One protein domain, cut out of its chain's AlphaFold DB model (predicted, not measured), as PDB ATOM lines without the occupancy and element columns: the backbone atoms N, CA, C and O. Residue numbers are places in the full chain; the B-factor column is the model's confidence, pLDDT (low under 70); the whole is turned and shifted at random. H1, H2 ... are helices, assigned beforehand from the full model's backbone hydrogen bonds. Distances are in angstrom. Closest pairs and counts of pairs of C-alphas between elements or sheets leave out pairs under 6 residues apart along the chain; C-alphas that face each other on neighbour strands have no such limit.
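What this domain is: This is residues 22 to 72 of the 74 residues of an uncharacterized protein of Prevotella sp. AM42-24 (UniProt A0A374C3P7). Three helices are set in an open U round the longest one, H1: H2 packs on one side of it, the short H4 packs on the other, and H3 crosses near H1 between them without clearly touching it. The printed part has 51 residues with four named helices, H1 to H4 in chain order, and no named strand; the class is all helix. The whole is compact and rounded, with a radius of gyration of the C-alphas of 10.2 A and spans of 27 by 22 by 18 A.

Where its parts are: H1 runs from residue 22, C-alpha at (285.041, 369.280, 215.752), to residue 36, 20.9 A. H2 holds residues 40 to 47, 10.2 A. H3 holds residues 55 to 67, 18.2 A, and begins with C-alpha 55 at (273.717, 392.997, 215.686). H4, residues 69 to 72, ends with C-alpha 72 at (295.377, 382.506, 220.546).

How they stand to each other: H1 touches H2 with residues 29 to 33 alone; the closest C-alphas, of Gln 33 and Tyr 40, are 6.7 A apart. The two run opposite ways at a steep tilt of 64 degrees. H1 touches H4 with residues 27 to 32 alone, closest at the C-alphas of Tyr 31 and Trp 70, 5.7 A. H1 and H3 are close but not clearly touching, with the closest C-alphas, of Leu 32 and Ile 61, 8.0 A apart; they run opposite ways at a steep tilt of 57 degrees. H3 and H4 are also close but not clearly touching, closest at the C-alphas of Val 64 and Trp 70, 6.6 A. H2 is apart from H3 and from H4. Every O i to N i+4 pair is within hydrogen-bond range in H1 and H3, and 3 of 4 are in H2; H4 is too short for such a pair.

The domain as a whole: The C-alphas farthest apart, of His 50 and Gln 72, are 27.6 A apart. The printed part has no cut. The links H1 to H2 and H3 to H4 are tight, and H2 to H3 is short. The mean pLDDT of the printed part is 87.8, and no printed residue is under 70.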
ATOM      1  N   LYS A  22     285.669 369.558 214.442       90.06
ATOM      2  CA  LYS A  22     285.041 369.280 215.752       90.06
ATOM      3  C   LYS A  22     285.823 369.878 216.932       90.06
ATOM      4  O   LYS A  22     285.215 370.426 217.851       90.06
ATOM      5  N   SER A  23     287.156 369.783 216.910       90.00
ATOM      6  CA  SER A  23     288.016 370.357 217.957       90.00
ATOM      7  C   SER A  23     288.001 371.887 217.930       90.00
ATOM      8  O   SER A  23     287.858 372.527 218.971       90.00
ATOM      9  N   GLU A  24     288.077 372.484 216.740       92.25
ATOM     10  CA  GLU A  24     288.040 373.935 216.564       92.25
ATOM     11  C   GLU A  24     286.690 374.530 216.970       92.25
ATOM     12  O   GLU A  24     286.657 375.544 217.661       92.25
ATOM     13  N   ARG A  25     285.577 373.866 216.646       91.44
ATOM     14  CA  ARG A  25     284.234 374.258 217.101       91.44
ATOM     15  C   ARG A  25     284.133 374.293 218.623       91.44
ATOM     16  O   ARG A  25     283.581 375.242 219.183       91.44
ATOM     17  N   ALA A  26     284.689 373.288 219.301       90.56
ATOM     18  CA  ALA A  26     284.712 373.245 220.761       90.56
ATOM     19  C   ALA A  26     285.566 374.386 221.343       90.56
ATOM     20  O   ALA A  26     285.128 375.067 222.266       90.56
ATOM     21  N   LYS A  27     286.747 374.656 220.769       91.75
ATOM     22  CA  LYS A  27     287.602 375.784 221.181       91.75
ATOM     23  C   LYS A  27     286.913 377.129 220.971       91.75
ATOM     24  O   LYS A  27     286.847 377.933 221.891       91.75
ATOM     25  N   PHE A  28     286.348 377.349 219.788       92.50
ATOM     26  CA  PHE A  28     285.658 378.585 219.440       92.50
ATOM     27  C   PHE A  28     284.458 378.852 220.353       92.50
ATOM     28  O   PHE A  28     284.328 379.939 220.912       92.50
ATOM     29  N   SER A  29     283.602 377.849 220.555       91.38
ATOM     30  CA  SER A  29     282.444 377.985 221.440       91.38
ATOM     31  C   SER A  29     282.852 378.180 222.903       91.38
ATOM     32  O   SER A  29     282.231 378.987 223.591       91.38
ATOM     33  N   ASN A  30     283.902 377.513 223.393       91.06
ATOM     34  CA  ASN A  30     284.434 377.746 224.740       91.06
ATOM     35  C   ASN A  30     285.019 379.150 224.906       91.06
ATOM     36  O   ASN A  30     284.745 379.797 225.912       91.06
ATOM     37  N   TYR A  31     285.762 379.647 223.919       91.94
ATOM     38  CA  TYR A  31     286.312 381.000 223.944       91.94
ATOM     39  C   TYR A  31     285.201 382.054 224.047       91.94
ATOM     40  O   TYR A  31     285.247 382.933 224.904       91.94
ATOM     41  N   LEU A  32     284.149 381.923 223.230       91.00
ATOM     42  CA  LEU A  32     282.996 382.825 223.281       91.00
ATOM     43  C   LEU A  32     282.268 382.769 224.635       91.00
ATOM     44  O   LEU A  32     281.840 383.803 225.139       91.00
ATOM     45  N   GLN A  33     282.163 381.592 225.254       89.94
ATOM     46  CA  GLN A  33     281.583 381.462 226.595       89.94
ATOM     47  C   GLN A  33     282.456 382.105 227.676       89.94
ATOM     48  O   GLN A  33     281.932 382.803 228.534       89.94
ATOM     49  N   LYS A  34     283.774 381.876 227.649       89.00
ATOM     50  CA  LYS A  34     284.694 382.361 228.687       89.00
ATOM     51  C   LYS A  34     284.935 383.866 228.612       89.00
ATOM     52  O   LYS A  34     284.972 384.523 229.641       89.00
ATOM     53  N   VAL A  35     285.156 384.391 227.408       88.50
ATOM     54  CA  VAL A  35     285.606 385.779 227.208       88.50
ATOM     55  C   VAL A  35     284.434 386.744 227.076       88.50
ATOM     56  O   VAL A  35     284.538 387.894 227.492       88.50
ATOM     57  N   TYR A  36     283.319 386.283 226.509       84.56
ATOM     58  CA  TYR A  36     282.151 387.119 226.224       84.56
ATOM     59  C   TYR A  36     280.892 386.670 226.979       84.56
ATOM     60  O   TYR A  36     279.803 387.154 226.684       84.56
ATOM     61  N   GLU A  37     281.029 385.738 227.930       83.19
ATOM     62  CA  GLU A  37     279.963 385.278 228.838       83.19
ATOM     63  C   GLU A  37     278.678 384.799 228.130       83.19
ATOM     64  O   GLU A  37     277.571 384.828 228.679       83.19
ATOM     65  N   PHE A  38     278.799 384.310 226.890       83.62
ATOM     66  CA  PHE A  38     277.661 383.754 226.161       83.62
ATOM     67  C   PHE A  38     277.136 382.478 226.837       83.62
ATOM     68  O   PHE A  38     277.892 381.562 227.148       83.62
ATOM     69  N   ARG A  39     275.810 382.349 226.984       82.12
ATOM     70  CA  ARG A  39     275.189 381.105 227.482       82.12
ATOM     71  C   ARG A  39     275.270 379.982 226.443       82.12
ATOM     72  O   ARG A  39     274.750 380.137 225.336       82.12
ATOM     73  N   TYR A  40     275.810 378.826 226.837       72.44
ATOM     74  CA  TYR A  40     276.066 377.669 225.963       72.44
ATOM     75  C   TYR A  40     274.868 377.228 225.108       72.44
ATOM     76  O   TYR A  40     274.978 377.138 223.885       72.44
ATOM     77  N   SER A  41     273.703 376.998 225.725       73.31
ATOM     78  CA  SER A  41     272.516 376.470 225.032       73.31
ATOM     79  C   SER A  41     272.033 377.395 223.908       73.31
ATOM     80  O   SER A  41     271.631 376.949 222.831       73.31
ATOM     81  N   THR A  42     272.126 378.707 224.132       79.62
ATOM     82  CA  THR A  42     271.770 379.728 223.144       79.62
ATOM     83  C   THR A  42     272.867 379.882 222.096       79.62
ATOM     84  O   THR A  42     272.564 380.012 220.911       79.62
ATOM     85  N   LEU A  43     274.132 379.833 222.517       87.44
ATOM     86  CA  LEU A  43     275.288 379.966 221.639       87.44
ATOM     87  C   LEU A  43     275.331 378.839 220.605       87.44
ATOM     88  O   LEU A  43     275.410 379.126 219.418       87.44
ATOM     89  N   ASN A  44     275.204 377.576 221.018       86.12
ATOM     90  CA  ASN A  44     275.254 376.447 220.087       86.12
ATOM     91  C   ASN A  44     274.115 376.503 219.053       86.12
ATOM     92  O   ASN A  44     274.336 376.259 217.868       86.12
ATOM     93  N   THR A  45     272.911 376.890 219.477       87.56
ATOM     94  CA  THR A  45     271.755 377.070 218.582       87.56
ATOM     95  C   THR A  45     272.016 378.167 217.544       87.56
ATOM     96  O   THR A  45     271.755 377.974 216.356       87.56
ATOM     97  N   LYS A  46     272.581 379.305 217.974       89.94
ATOM     98  CA  LYS A  46     272.902 380.434 217.090       89.94
ATOM     99  C   LYS A  46     274.077 380.141 216.152       89.94
ATOM    100  O   LYS A  46     273.996 380.391 214.955       89.94
ATOM    101  N   LEU A  47     275.144 379.531 216.664       90.75
ATOM    102  CA  LEU A  47     276.310 379.128 215.872       90.75
ATOM    103  C   LEU A  47     275.944 378.123 214.775       90.75
ATOM    104  O   LEU A  47     276.472 378.205 213.675       90.75
ATOM    105  N   ASN A  48     274.994 377.221 215.024       89.00
ATOM    106  CA  ASN A  48     274.509 376.296 213.996       89.00
ATOM    107  C   ASN A  48     273.504 376.927 213.011       89.00
ATOM    108  O   ASN A  48     273.084 376.251 212.072       89.00
ATOM    109  N   GLY A  49     273.134 378.200 213.189       88.06
ATOM    110  CA  GLY A  49     272.237 378.934 212.290       88.06
ATOM    111  C   GLY A  49     270.747 378.702 212.545       88.06
ATOM    112  O   GLY A  49     269.926 379.079 211.720       88.06
ATOM    113  N   HIS A  50     270.368 378.098 213.678       88.25
ATOM    114  CA  HIS A  50     268.952 377.930 214.042       88.25
ATOM    115  C   HIS A  50     268.339 379.205 214.636       88.25
ATOM    116  O   HIS A  50     267.122 379.310 214.759       88.25
ATOM    117  N   ARG A  51     269.179 380.155 215.065       86.31
ATOM    118  CA  ARG A  51     268.785 381.476 215.562       86.31
ATOM    119  C   ARG A  51     269.823 382.509 215.161       86.31
ATOM    120  O   ARG A  51     271.009 382.203 215.102       86.31
ATOM    121  N   GLU A  52     269.382 383.742 214.980       85.88
ATOM    122  CA  GLU A  52     270.274 384.849 214.655       85.88
ATOM    123  C   GLU A  52     270.940 385.436 215.910       85.88
ATOM    124  O   GLU A  52     270.417 385.388 217.034       85.88
ATOM    125  N   PHE A  53     272.141 385.979 215.721       87.12
ATOM    126  CA  PHE A  53     272.790 386.824 216.716       87.12
ATOM    127  C   PHE A  53     272.189 388.228 216.665       87.12
ATOM    128  O   PHE A  53     271.781 388.700 215.608       87.12
ATOM    129  N   ASN A  54     272.163 388.915 217.807       88.31
ATOM    130  CA  ASN A  54     271.863 390.341 217.796       88.31
ATOM    131  C   ASN A  54     272.999 391.070 217.067       88.31
ATOM    132  O   ASN A  54     274.135 390.601 217.110       88.31
ATOM    133  N   VAL A  55     272.725 392.233 216.472       86.56
ATOM    134  CA  VAL A  55     273.717 392.997 215.686       86.56
ATOM    135  C   VAL A  55     275.035 393.184 216.448       86.56
ATOM    136  O   VAL A  55     276.101 392.866 215.928       86.56
ATOM    137  N   ARG A  56     274.958 393.579 217.727       86.44
ATOM    138  CA  ARG A  56     276.134 393.773 218.588       86.44
ATOM    139  C   ARG A  56     276.939 392.487 218.805       86.44
ATOM    140  O   ARG A  56     278.161 392.506 218.700       86.44
ATOM    141  N   ASP A  57     276.262 391.374 219.088       87.88
ATOM    142  CA  ASP A  57     276.914 390.072 219.276       87.88
ATOM    143  C   ASP A  57     277.564 389.609 217.968       87.88
ATOM    144  O   ASP A  57     278.693 389.120 217.962       87.88
ATOM    145  N   ALA A  58     276.862 389.795 216.848       89.56
ATOM    146  CA  ALA A  58     277.337 389.416 215.529       89.56
ATOM    147  C   ALA A  58     278.592 390.202 215.129       89.56
ATOM    148  O   ALA A  58     279.526 389.612 214.584       89.56
ATOM    149  N   GLU A  59     278.652 391.504 215.423       89.88
ATOM    150  CA  GLU A  59     279.844 392.327 215.193       89.88
ATOM    151  C   GLU A  59     281.033 391.863 216.034       89.88
ATOM    152  O   GLU A  59     282.135 391.694 215.506       89.88
ATOM    153  N   VAL A  60     280.818 391.605 217.327       90.06
ATOM    154  CA  VAL A  60     281.873 391.122 218.227       90.06
ATOM    155  C   VAL A  60     282.420 389.780 217.743       90.06
ATOM    156  O   VAL A  60     283.633 389.624 217.600       90.06
ATOM    157  N   ILE A  61     281.546 388.827 217.419       90.69
ATOM    158  CA  ILE A  61     281.960 387.506 216.932       90.69
ATOM    159  C   ILE A  61     282.672 387.627 215.580       90.69
ATOM    160  O   ILE A  61     283.698 386.980 215.371       90.69
ATOM    161  N   ASN A  62     282.209 388.502 214.684       91.19
ATOM    162  CA  ASN A  62     282.915 388.801 213.440       91.19
ATOM    163  C   ASN A  62     284.335 389.320 213.697       91.19
ATOM    164  O   ASN A  62     285.275 388.887 213.032       91.19
ATOM    165  N   GLN A  63     284.530 390.204 214.678       90.62
ATOM    166  CA  GLN A  63     285.870 390.660 215.052       90.62
ATOM    167  C   GLN A  63     286.732 389.525 215.614       90.62
ATOM    168  O   GLN A  63     287.901 389.420 215.240       90.62
ATOM    169  N   VAL A  64     286.166 388.657 216.462       90.81
ATOM    170  CA  VAL A  64     286.854 387.472 217.007       90.81
ATOM    171  C   VAL A  64     287.320 386.542 215.888       90.81
ATOM    172  O   VAL A  64     288.454 386.065 215.928       90.81
ATOM    173  N   ILE A  65     286.472 386.308 214.883       91.50
ATOM    174  CA  ILE A  65     286.792 385.483 213.713       91.50
ATOM    175  C   ILE A  65     287.895 386.146 212.884       91.50
ATOM    176  O   ILE A  65     288.929 385.526 212.642       91.50
ATOM    177  N   ARG A  66     287.719 387.418 212.500       88.69
ATOM    178  CA  ARG A  66     288.667 388.156 211.640       88.69
ATOM    179  C   ARG A  66     290.054 388.281 212.264       88.69
ATOM    180  O   ARG A  66     291.050 388.159 211.562       88.69
ATOM    181  N   LYS A  67     290.120 388.530 213.573       88.38
ATOM    182  CA  LYS A  67     291.385 388.649 214.313       88.38
ATOM    183  C   LYS A  67     291.923 387.297 214.795       88.38
ATOM    184  O   LYS A  67     293.022 387.251 215.334       88.38
ATOM    185  N   GLY A  68     291.156 386.214 214.639       89.06
ATOM    186  CA  GLY A  68     291.534 384.879 215.096       89.06
ATOM    187  C   GLY A  68     291.788 384.790 216.604       89.06
ATOM    188  O   GLY A  68     292.594 383.964 217.022       89.06
ATOM    189  N   LEU A  69     291.131 385.621 217.424       87.94
ATOM    190  CA  LEU A  69     291.440 385.747 218.861       87.94
ATOM    191  C   LEU A  69     291.265 384.424 219.614       87.94
ATOM    192  O   LEU A  69     292.043 384.085 220.497       87.94
ATOM    193  N   TRP A  70     290.278 383.634 219.201       90.31
ATOM    194  CA  TRP A  70     289.993 382.317 219.765       90.31
ATOM    195  C   TRP A  70     291.075 381.266 219.464       90.31
ATOM    196  O   TRP A  70     291.159 380.257 220.158       90.31
ATOM    197  N   LYS A  71     291.910 381.485 218.436       87.06
ATOM    198  CA  LYS A  71     293.055 380.618 218.115       87.06
ATOM    199  C   LYS A  71     294.278 380.924 218.985       87.06
ATOM    200  O   LYS A  71     295.239 380.164 218.950       87.06
ATOM    201  N   GLN A  72     294.256 382.033 219.729       73.75
ATOM    202  CA  GLN A  72     295.377 382.506 220.546       73.75
ATOM    203  C   GLN A  72     295.326 382.014 222.002       73.75
ATOM    204  O   GLN A  72     296.259 382.302 222.748       73.75
TER     205      GLN A  72